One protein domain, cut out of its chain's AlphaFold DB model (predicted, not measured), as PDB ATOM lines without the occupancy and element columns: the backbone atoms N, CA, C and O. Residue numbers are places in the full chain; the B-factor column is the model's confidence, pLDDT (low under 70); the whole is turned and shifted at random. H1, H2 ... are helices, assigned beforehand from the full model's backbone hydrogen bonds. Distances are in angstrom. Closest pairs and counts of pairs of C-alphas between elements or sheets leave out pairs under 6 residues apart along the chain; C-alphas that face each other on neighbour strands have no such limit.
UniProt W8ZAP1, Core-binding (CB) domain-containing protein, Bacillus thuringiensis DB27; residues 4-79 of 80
ATOM      1  N   GLN A   4      19.286  62.841  33.291       90.31
ATOM      2  CA  GLN A   4      19.901  62.625  31.980       90.31
ATOM      3  C   GLN A   4      21.096  61.668  32.067       90.31
ATOM      4  O   GLN A   4      21.166  60.704  31.323       90.31
ATOM      5  N   GLU A   5      21.985  61.868  33.039       89.44
ATOM      6  CA  GLU A   5      23.150  61.007  33.283       89.44
ATOM      7  C   GLU A   5      22.734  59.548  33.556       89.44
ATOM      8  O   GLU A   5      23.404  58.603  33.130       89.44
ATOM      9  N   PHE A   6      21.600  59.347  34.235       92.00
ATOM     10  CA  PHE A   6      21.046  58.014  34.460       92.00
ATOM     11  C   PHE A   6      20.467  57.393  33.179       92.00
ATOM     12  O   PHE A   6      20.745  56.231  32.885       92.00
ATOM     13  N   GLU A   7      19.703  58.158  32.397       93.19
ATOM     14  CA  GLU A   7      19.161  57.713  31.105       93.19
ATOM     15  C   GLU A   7      20.282  57.367  30.111       93.19
ATOM     16  O   GLU A   7      20.246  56.303  29.487       93.19
ATOM     17  N   ASP A   8      21.333  58.186  30.060       93.88
ATOM     18  CA  ASP A   8      22.533  57.940  29.259       93.88
ATOM     19  C   ASP A   8      23.232  56.646  29.703       93.88
ATOM     20  O   ASP A   8      23.669  55.847  28.873       93.88
ATOM     21  N   THR A   9      23.299  56.387  31.016       93.06
ATOM     22  CA  THR A   9      23.850  55.134  31.559       93.06
ATOM     23  C   THR A   9      23.053  53.920  31.072       93.06
ATOM     24  O   THR A   9      23.647  52.945  30.601       93.06
ATOM     25  N   LEU A  10      21.716  53.973  31.126       95.69
ATOM     26  CA  LEU A  10      20.850  52.889  30.647       95.69
ATOM     27  C   LEU A  10      21.015  52.651  29.142       95.69
ATOM     28  O   LEU A  10      21.129  51.503  28.701       95.69
ATOM     29  N   GLN A  11      21.064  53.726  28.355       96.88
ATOM     30  CA  GLN A  11      21.224  53.648  26.907       96.88
ATOM     31  C   GLN A  11      22.589  53.062  26.525       96.88
ATOM     32  O   GLN A  11      22.655  52.104  25.747       96.88
ATOM     33  N   ASN A  12      23.671  53.573  27.116       96.81
ATOM     34  CA  ASN A  12      25.029  53.085  26.877       96.81
ATOM     35  C   ASN A  12      25.179  51.614  27.275       96.81
ATOM     36  O   ASN A  12      25.778  50.827  26.539       96.81
ATOM     37  N   PHE A  13      24.585  51.210  28.399       96.25
ATOM     38  CA  PHE A  13      24.606  49.818  28.833       96.25
ATOM     39  C   PHE A  13      23.802  48.901  27.901       96.25
ATOM     40  O   PHE A  13      24.264  47.813  27.548       96.25
ATOM     41  N   SER A  14      22.636  49.347  27.426       97.56
ATOM     42  CA  SER A  14      21.841  48.617  26.432       97.56
ATOM     43  C   SER A  14      22.611  48.407  25.119       97.56
ATOM     44  O   SER A  14      22.671  47.285  24.596       97.56
ATOM     45  N   PHE A  15      23.287  49.448  24.617       97.94
ATOM     46  CA  PHE A  15      24.159  49.339  23.444       97.94
ATOM     47  C   PHE A  15      25.350  48.409  23.688       97.94
ATOM     48  O   PHE A  15      25.672  47.586  22.828       97.94
ATOM     49  N   PHE A  16      25.970  48.476  24.867       97.75
ATOM     50  CA  PHE A  16      27.045  47.566  25.257       97.75
ATOM     51  C   PHE A  16      26.593  46.097  25.244       97.75
ATOM     52  O   PHE A  16      27.279  45.239  24.694       97.75
ATOM     53  N   LEU A  17      25.423  45.779  25.797       97.88
ATOM     54  CA  LEU A  17      24.907  44.407  25.773       97.88
ATOM     55  C   LEU A  17      24.541  43.952  24.352       97.88
ATOM     56  O   LEU A  17      24.778  42.794  23.994       97.88
ATOM     57  N   SER A  18      24.012  44.868  23.538       97.44
ATOM     58  CA  SER A  18      23.704  44.618  22.127       97.44
ATOM     59  C   SER A  18      24.966  44.290  21.325       97.44
ATOM     60  O   SER A  18      24.987  43.305  20.587       97.44
ATOM     61  N   SER A  19      26.060  45.037  21.523       97.94
ATOM     62  CA  SER A  19      27.347  44.767  20.858       97.94
ATOM     63  C   SER A  19      27.964  43.431  21.289       97.94
ATOM     64  O   SER A  19      28.663  42.778  20.514       97.94
ATOM     65  N   ARG A  20      27.623  42.954  22.493       97.62
ATOM     66  CA  ARG A  20      27.957  41.617  23.008       97.62
ATOM     67  C   ARG A  20      26.992  40.514  22.545       97.62
ATOM     68  O   ARG A  20      27.049  39.408  23.080       97.62
ATOM     69  N   ARG A  21      26.116  40.790  21.570       97.19
ATOM     70  CA  ARG A  21      25.121  39.857  21.006       97.19
ATOM     71  C   ARG A  21      24.183  39.240  22.051       97.19
ATOM     72  O   ARG A  21      23.735  38.104  21.897       97.19
ATOM     73  N   ARG A  22      23.884  39.966  23.134       97.94
ATOM     74  CA  ARG A  22      22.839  39.541  24.074       97.94
ATOM     75  C   ARG A  22      21.473  39.658  23.406       97.94
ATOM     76  O   ARG A  22      21.241  40.551  22.597       97.94
ATOM     77  N   THR A  23      20.567  38.744  23.739       97.69
ATOM     78  CA  THR A  23      19.204  38.769  23.203       97.69
ATOM     79  C   THR A  23      18.432  39.958  23.768       97.69
ATOM     80  O   THR A  23      18.679  40.404  24.892       97.69
ATOM     81  N   SER A  24      17.433  40.441  23.028       96.56
ATOM     82  CA  SER A  24      16.596  41.565  23.465       96.56
ATOM     83  C   SER A  24      15.899  41.304  24.805       96.56
ATOM     84  O   SER A  24      15.702  42.236  25.580       96.56
ATOM     85  N   SER A  25      15.542  40.050  25.113       97.12
ATOM     86  CA  SER A  25      14.952  39.679  26.406       97.12
ATOM     87  C   SER A  25      15.957  39.792  27.555       97.12
ATOM     88  O   SER A  25      15.620  40.342  28.604       97.12
ATOM     89  N   THR A  26      17.200  39.343  27.358       95.56
ATOM     90  CA  THR A  26      18.276  39.511  28.344       95.56
ATOM     91  C   THR A  26      18.599  40.984  28.566       95.56
ATOM     92  O   THR A  26      18.708  41.408  29.713       95.56
ATOM     93  N   ILE A  27      18.683  41.777  27.493       97.31
ATOM     94  CA  ILE A  27      18.931  43.223  27.580       97.31
ATOM     95  C   ILE A  27      17.836  43.901  28.402       97.31
ATOM     96  O   ILE A  27      18.145  44.584  29.374       97.31
ATOM     97  N   LYS A  28      16.558  43.651  28.078       96.25
ATOM     98  CA  LYS A  28      15.420  44.191  28.838       96.25
ATOM     99  C   LYS A  28      15.493  43.826  30.320       96.25
ATOM    100  O   LYS A  28      15.264  44.686  31.161       96.25
ATOM    101  N   ARG A  29      15.836  42.574  30.645       94.44
ATOM    102  CA  ARG A  29      15.942  42.121  32.039       94.44
ATOM    103  C   ARG A  29      17.057  42.843  32.799       94.44
ATOM    104  O   ARG A  29      16.855  43.209  33.951       94.44
ATOM    105  N   TYR A  30      18.210  43.059  32.171       95.50
ATOM    106  CA  TYR A  30      19.322  43.761  32.814       95.50
ATOM    107  C   TYR A  30      19.076  45.267  32.934       95.50
ATOM    108  O   TYR A  30      19.334  45.830  33.995       95.50
ATOM    109  N   VAL A  31      18.515  45.905  31.902       96.12
ATOM    110  CA  VAL A  31      18.094  47.316  31.958       96.12
ATOM    111  C   VAL A  31      17.073  47.519  33.078       96.12
ATOM    112  O   VAL A  31      17.261  48.407  33.902       96.12
ATOM    113  N   TYR A  32      16.075  46.638  33.186       93.19
ATOM    114  CA  TYR A  32      15.097  46.673  34.276       93.19
ATOM    115  C   TYR A  32      15.751  46.597  35.663       93.19
ATOM    116  O   TYR A  32      15.323  47.290  36.583       93.19
ATOM    117  N   GLY A  33      16.798  45.780  35.824       92.31
ATOM    118  CA  GLY A  33      17.555  45.700  37.075       92.31
ATOM    119  C   GLY A  33      18.191  47.039  37.455       92.31
ATOM    120  O   GLY A  33      18.035  47.497  38.585       92.31
ATOM    121  N   ILE A  34      18.837  47.712  36.497       93.62
ATOM    122  CA  ILE A  34      19.446  49.029  36.733       93.62
ATOM    123  C   ILE A  34      18.374  50.095  36.978       93.62
ATOM    124  O   ILE A  34      18.532  50.912  37.880       93.62
ATOM    125  N   GLU A  35      17.263  50.080  36.237       94.12
ATOM    126  CA  GLU A  35      16.122  50.979  36.469       94.12
ATOM    127  C   GLU A  35      15.546  50.819  37.877       94.12
ATOM    128  O   GLU A  35      15.265  51.809  38.557       94.12
ATOM    129  N   ASN A  36      15.378  49.576  38.329       92.56
ATOM    130  CA  ASN A  36      14.883  49.274  39.664       92.56
ATOM    131  C   ASN A  36      15.849  49.787  40.742       92.56
ATOM    132  O   ASN A  36      15.421  50.486  41.662       92.56
ATOM    133  N   PHE A  37      17.148  49.538  40.574       92.62
ATOM    134  CA  PHE A  37      18.181  50.076  41.455       92.62
ATOM    135  C   PHE A  37      18.210  51.616  41.450       92.62
ATOM    136  O   PHE A  37      18.310  52.244  42.501       92.62
ATOM    137  N   GLY A  38      18.025  52.251  40.290       92.38
ATOM    138  CA  GLY A  38      17.918  53.705  40.171       92.38
ATOM    139  C   GLY A  38      16.745  54.291  40.957       92.38
ATOM    140  O   GLY A  38      16.901  55.322  41.610       92.38
ATOM    141  N   ARG A  39      15.586  53.619  40.962       91.25
ATOM    142  CA  ARG A  39      14.441  54.011  41.806       91.25
ATOM    143  C   ARG A  39      14.783  53.904  43.290       91.25
ATOM    144  O   ARG A  39      14.445  54.809  44.048       91.25
ATOM    145  N   TRP A  40      15.498  52.854  43.693       92.81
ATOM    146  CA  TRP A  40      15.971  52.720  45.072       92.81
ATOM    147  C   TRP A  40      16.970  53.825  45.462       92.81
ATOM    148  O   TRP A  40      16.870  54.397  46.548       92.81
ATOM    149  N   LEU A  41      17.883  54.213  44.564       91.81
ATOM    150  CA  LEU A  41      18.781  55.355  44.787       91.81
ATOM    151  C   LEU A  41      18.006  56.667  45.000       91.81
ATOM    152  O   LEU A  41      18.428  57.514  45.788       91.81
ATOM    153  N   GLN A  42      16.880  56.858  44.303       89.75
ATOM    154  CA  GLN A  42      16.027  58.038  44.482       89.75
ATOM    155  C   GLN A  42      15.365  58.040  45.859       89.75
ATOM    156  O   GLN A  42      15.402  59.059  46.547       89.75
ATOM    157  N   THR A  43      14.813  56.904  46.292       89.00
ATOM    158  CA  THR A  43      14.136  56.793  47.595       89.00
ATOM    159  C   THR A  43      15.096  56.824  48.781       89.00
ATOM    160  O   THR A  43      14.708  57.267  49.857       89.00
ATOM    161  N   SER A  44      16.348  56.403  48.592       86.38
ATOM    162  CA  SER A  44      17.415  56.478  49.603       86.38
ATOM    163  C   SER A  44      18.137  57.835  49.636       86.38
ATOM    164  O   SER A  44      19.102  57.999  50.377       86.38
ATOM    165  N   ASN A  45      17.689  58.820  48.840       83.19
ATOM    166  CA  ASN A  45      18.290  60.155  48.691       83.19
ATOM    167  C   ASN A  45      19.735  60.167  48.142       83.19
ATOM    168  O   ASN A  45      20.372  61.218  48.056       83.19
ATOM    169  N   ARG A  46      20.250  59.014  47.704       81.69
ATOM    170  CA  ARG A  46      21.607  58.852  47.158       81.69
ATOM    171  C   ARG A  46      21.724  59.253  45.697       81.69
ATOM    172  O   ARG A  46      22.808  59.572  45.214       81.69
ATOM    173  N   PHE A  47      20.601  59.303  44.982       81.50
ATOM    174  CA  PHE A  47      20.567  59.679  43.568       81.50
ATOM    175  C   PHE A  47      21.191  61.056  43.307       81.50
ATOM    176  O   PHE A  47      21.816  61.260  42.271       81.50
ATOM    177  N   GLN A  48      21.094  61.994  44.255       80.94
ATOM    178  CA  GLN A  48      21.642  63.347  44.112       80.94
ATOM    179  C   GLN A  48      23.170  63.412  44.293       80.94
ATOM    180  O   GLN A  48      23.791  64.415  43.937       80.94
ATOM    181  N   GLU A  49      23.818  62.341  44.765       83.38
ATOM    182  CA  GLU A  49      25.266  62.320  44.967       83.38
ATOM    183  C   GLU A  49      26.024  62.451  43.636       83.38
ATOM    184  O   GLU A  49      25.763  61.746  42.655       83.38
ATOM    185  N   LYS A  50      27.001  63.364  43.580       82.19
ATOM    186  CA  LYS A  50      27.937  63.438  42.448       82.19
ATOM    187  C   LYS A  50      28.805  62.181  42.416       82.19
ATOM    188  O   LYS A  50      29.330  61.785  43.465       82.19
ATOM    189  N   ASN A  51      28.990  61.624  41.217       83.06
ATOM    190  CA  ASN A  51      29.747  60.395  40.960       83.06
ATOM    191  C   ASN A  51      29.229  59.189  41.759       83.06
ATOM    192  O   ASN A  51      30.028  58.421  42.290       83.06
ATOM    193  N   VAL A  52      27.902  59.039  41.868       87.19
ATOM    194  CA  VAL A  52      27.270  57.959  42.647       87.19
ATOM    195  C   VAL A  52      27.798  56.579  42.240       87.19
ATOM    196  O   VAL A  52      28.135  55.785  43.108       87.19
ATOM    197  N   TRP A  53      28.009  56.337  40.941       87.81
ATOM    198  CA  TRP A  53      28.548  55.076  40.423       87.81
ATOM    199  C   TRP A  53      29.908  54.688  41.015       87.81
ATOM    200  O   TRP A  53      30.147  53.512  41.253       87.81
ATOM    201  N   ASN A  54      30.763  55.667  41.323       88.62
ATOM    202  CA  ASN A  54      32.087  55.429  41.913       88.62
ATOM    203  C   ASN A  54      32.050  55.305  43.444       88.62
ATOM    204  O   ASN A  54      33.071  55.014  44.060       88.62
ATOM    205  N   LYS A  55      30.904  55.604  44.060       90.12
ATOM    206  CA  LYS A  55      30.706  55.616  45.515       90.12
ATOM    207  C   LYS A  55      29.827  54.477  46.009       90.12
ATOM    208  O   LYS A  55      29.761  54.273  47.216       90.12
ATOM    209  N   ILE A  56      29.133  53.788  45.106       91.06
ATOM    210  CA  ILE A  56      28.377  52.592  45.451       91.06
ATOM    211  C   ILE A  56      29.362  51.535  45.946       91.06
ATOM    212  O   ILE A  56      30.334  51.201  45.264       91.06
ATOM    213  N   ASN A  57      29.099  51.030  47.141       91.31
ATOM    214  CA  ASN A  57      29.891  50.008  47.801       91.31
ATOM    215  C   ASN A  57      29.039  48.760  48.074       91.31
ATOM    216  O   ASN A  57      27.899  48.632  47.624       91.31
ATOM    217  N   LYS A  58      29.618  47.798  48.792       91.69
ATOM    218  CA  LYS A  58      28.951  46.536  49.111       91.69
ATOM    219  C   LYS A  58      27.746  46.749  50.031       91.69
ATOM    220  O   LYS A  58      26.729  46.086  49.853       91.69
ATOM    221  N   GLU A  59      27.864  47.652  50.996       91.75
ATOM    222  CA  GLU A  59      26.823  47.964  51.975       91.75
ATOM    223  C   GLU A  59      25.563  48.507  51.292       91.75
ATOM    224  O   GLU A  59      24.447  48.194  51.700       91.75
ATOM    225  N   ASP A  60      25.733  49.248  50.202       91.06
ATOM    226  CA  ASP A  60      24.629  49.760  49.394       91.06
ATOM    227  C   ASP A  60      23.881  48.661  48.650       91.06
ATOM    228  O   ASP A  60      22.651  48.665  48.599       91.06
ATOM    229  N   PHE A  61      24.622  47.703  48.089       90.12
ATOM    230  CA  PHE A  61      24.018  46.529  47.471       90.12
ATOM    231  C   PHE A  61      23.272  45.693  48.506       90.12
ATOM    232  O   PHE A  61      22.147  45.279  48.243       90.12
ATOM    233  N   GLU A  62      23.850  45.492  49.690       91.19
ATOM    234  CA  GLU A  62      23.181  44.778  50.775       91.19
ATOM    235  C   GLU A  62      21.884  45.490  51.182       91.19
ATOM    236  O   GLU A  62      20.826  44.867  51.205       91.19
ATOM    237  N   ALA A  63      21.923  46.807  51.406       91.50
ATOM    238  CA  ALA A  63      20.735  47.591  51.746       91.50
ATOM    239  C   ALA A  63      19.646  47.498  50.662       91.50
ATOM    240  O   ALA A  63      18.470  47.293  50.974       91.50
ATOM    241  N   TYR A  64      20.036  47.588  49.389       92.00
ATOM    242  CA  TYR A  64      19.130  47.415  48.256       92.00
ATOM    243  C   TYR A  64      18.499  46.016  48.217       92.00
ATOM    244  O   TYR A  64      17.277  45.890  48.094       92.00
ATOM    245  N   PHE A  65      19.299  44.954  48.346       89.31
ATOM    246  CA  PHE A  65      18.796  43.582  48.303       89.31
ATOM    247  C   PHE A  65      17.903  43.260  49.499       89.31
ATOM    248  O   PHE A  65      16.856  42.639  49.313       89.31
ATOM    249  N   GLN A  66      18.244  43.741  50.698       88.38
ATOM    250  CA  GLN A  66      17.373  43.620  51.865       88.38
ATOM    251  C   GLN A  66      16.020  44.296  51.604       88.38
ATOM    252  O   GLN A  66      14.975  43.691  51.844       88.38
ATOM    253  N   GLU A  67      15.991  45.500  51.023       86.44
ATOM    254  CA  GLU A  67      14.723  46.138  50.650       86.44
ATOM    255  C   GLU A  67      13.911  45.325  49.633       86.44
ATOM    256  O   GLU A  67      12.690  45.210  49.782       86.44
ATOM    257  N   LEU A  68      14.554  44.718  48.630       83.94
ATOM    258  CA  LEU A  68      13.872  43.833  47.683       83.94
ATOM    259  C   LEU A  68      13.262  42.607  48.376       83.94
ATOM    260  O   LEU A  68      12.111  42.255  48.099       83.94
ATOM    261  N   ILE A  69      13.988  41.981  49.304       81.75
ATOM    262  CA  ILE A  69      13.500  40.828  50.074       81.75
ATOM    263  C   ILE A  69      12.303  41.237  50.940       81.75
ATOM    264  O   ILE A  69      11.234  40.628  50.851       81.75
ATOM    265  N   TYR A  70      12.460  42.297  51.738       74.50
ATOM    266  CA  TYR A  70      11.477  42.700  52.743       74.50
ATOM    267  C   TYR A  70      10.229  43.360  52.149       74.50
ATOM    268  O   TYR A  70       9.116  43.057  52.584       74.50
ATOM    269  N   LYS A  71      10.379  44.259  51.167       68.25
ATOM    270  CA  LYS A  71       9.246  45.005  50.586       68.25
ATOM    271  C   LYS A  71       8.662  44.327  49.351       68.25
ATOM    272  O   LYS A  71       7.460  44.426  49.116       68.25
ATOM    273  N   GLY A  72       9.494  43.660  48.552       63.00
ATOM    274  CA  GLY A  72       9.099  43.127  47.249       63.00
ATOM    275  C   GLY A  72       8.681  41.656  47.242       63.00
ATOM    276  O   GLY A  72       8.105  41.214  46.249       63.00
ATOM    277  N   LYS A  73       8.955  40.891  48.316       68.69
ATOM    278  CA  LYS A  73       8.786  39.421  48.359       68.69
ATOM    279  C   LYS A  73       9.461  38.715  47.172       68.69
ATOM    280  O   LYS A  73       8.976  37.691  46.686       68.69
ATOM    281  N   TYR A  74      10.556  39.281  46.666       76.94
ATOM    282  CA  TYR A  74      11.311  38.673  45.579       76.94
ATOM    283  C   TYR A  74      11.948  37.365  46.067       76.94
ATOM    284  O   TYR A  74      12.539  37.318  47.142       76.94
ATOM    285  N   GLY A  75      11.811  36.291  45.286       75.06
ATOM    286  CA  GLY A  75      12.454  35.012  45.596       75.06
ATOM    287  C   GLY A  75      13.962  35.046  45.324       75.06
ATOM    288  O   GLY A  75      14.412  35.821  44.479       75.06
ATOM    289  N   GLU A  76      14.727  34.156  45.967       74.50
ATOM    290  CA  GLU A  76      16.202  34.100  45.895       74.50
ATOM    291  C   GLU A  76      16.758  34.171  44.465       74.50
ATOM    292  O   GLU A  76      17.688  34.924  44.207       74.50
ATOM    293  N   LYS A  77      16.130  33.484  43.498       78.81
ATOM    294  CA  LYS A  77      16.532  33.480  42.072       78.81
ATOM    295  C   LYS A  77      16.441  34.840  41.362       78.81
ATOM    296  O   LYS A  77      16.808  34.951  40.195       78.81
ATOM    297  N   THR A  78      15.806  35.825  41.990       79.62
ATOM    298  CA  THR A  78      15.722  37.196  41.462       79.62
ATOM    299  C   THR A  78      16.824  38.082  42.037       79.62
ATOM    300  O   THR A  78      17.129  39.114  41.450       79.62
ATOM    301  N   ILE A  79      17.403  37.676  43.169       76.81
ATOM    302  CA  ILE A  79      18.409  38.422  43.928       76.81
ATOM    303  C   ILE A  79      19.819  37.907  43.602       76.81
ATOM    304  O   ILE A  79      20.734  38.713  43.471       76.81
TER     305      ILE A  79
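This is residues 4 to 79 of the 80 residues of the protein "Core-binding (CB) domain-containing protein" of Bacillus thuringiensis DB27 (UniProt W8ZAP1). A hairpin of two long helices, H1 and H2, is crossed near the last residues of H2 by a third, H4, with few contacts; four-residue helices H3 and H5 come before and after H4. The printed part has 76 residues with five named helices, H1 to H5, and no named strand: all helix. It is only just compact, close to loose, with a radius of gyration of the C-alphas of 13.4 A and spans of 33 by 32 by 18 A.

H1, residues 4 to 19, and H2, residues 24 to 43, form a helical hairpin: they touch, the closest C-alphas being Ser 14 and Ile 27, 6.2 A apart, and run opposite ways at a shallow tilt of 22 degrees. H3, residues 52 to 55, touches no helix. H4, residues 58 to 72, is close to H2 but not clearly touching, about perpendicular at 82 degrees; their closest C-alphas, Trp 40 and Tyr 64, are 6.9 A apart. H5, residues 76 to 79, is close to H4 but not clearly touching; their closest C-alphas, Phe 65 and Ile 79, are 6.8 A apart. Every O i to N i+4 pair is within hydrogen-bond range in H1, H2 and H4; H3 and H5 are too short for one.

H1 begins at C-alpha 4 (19.901, 62.625, 31.980) and measures 22.3 A, H2 28.6 A, H4 20.2 A; H5 ends at C-alpha 79 (18.409, 38.422, 43.928).

The printed part has no cut and no long link. Residues 71 to 73 have pLDDT under 70.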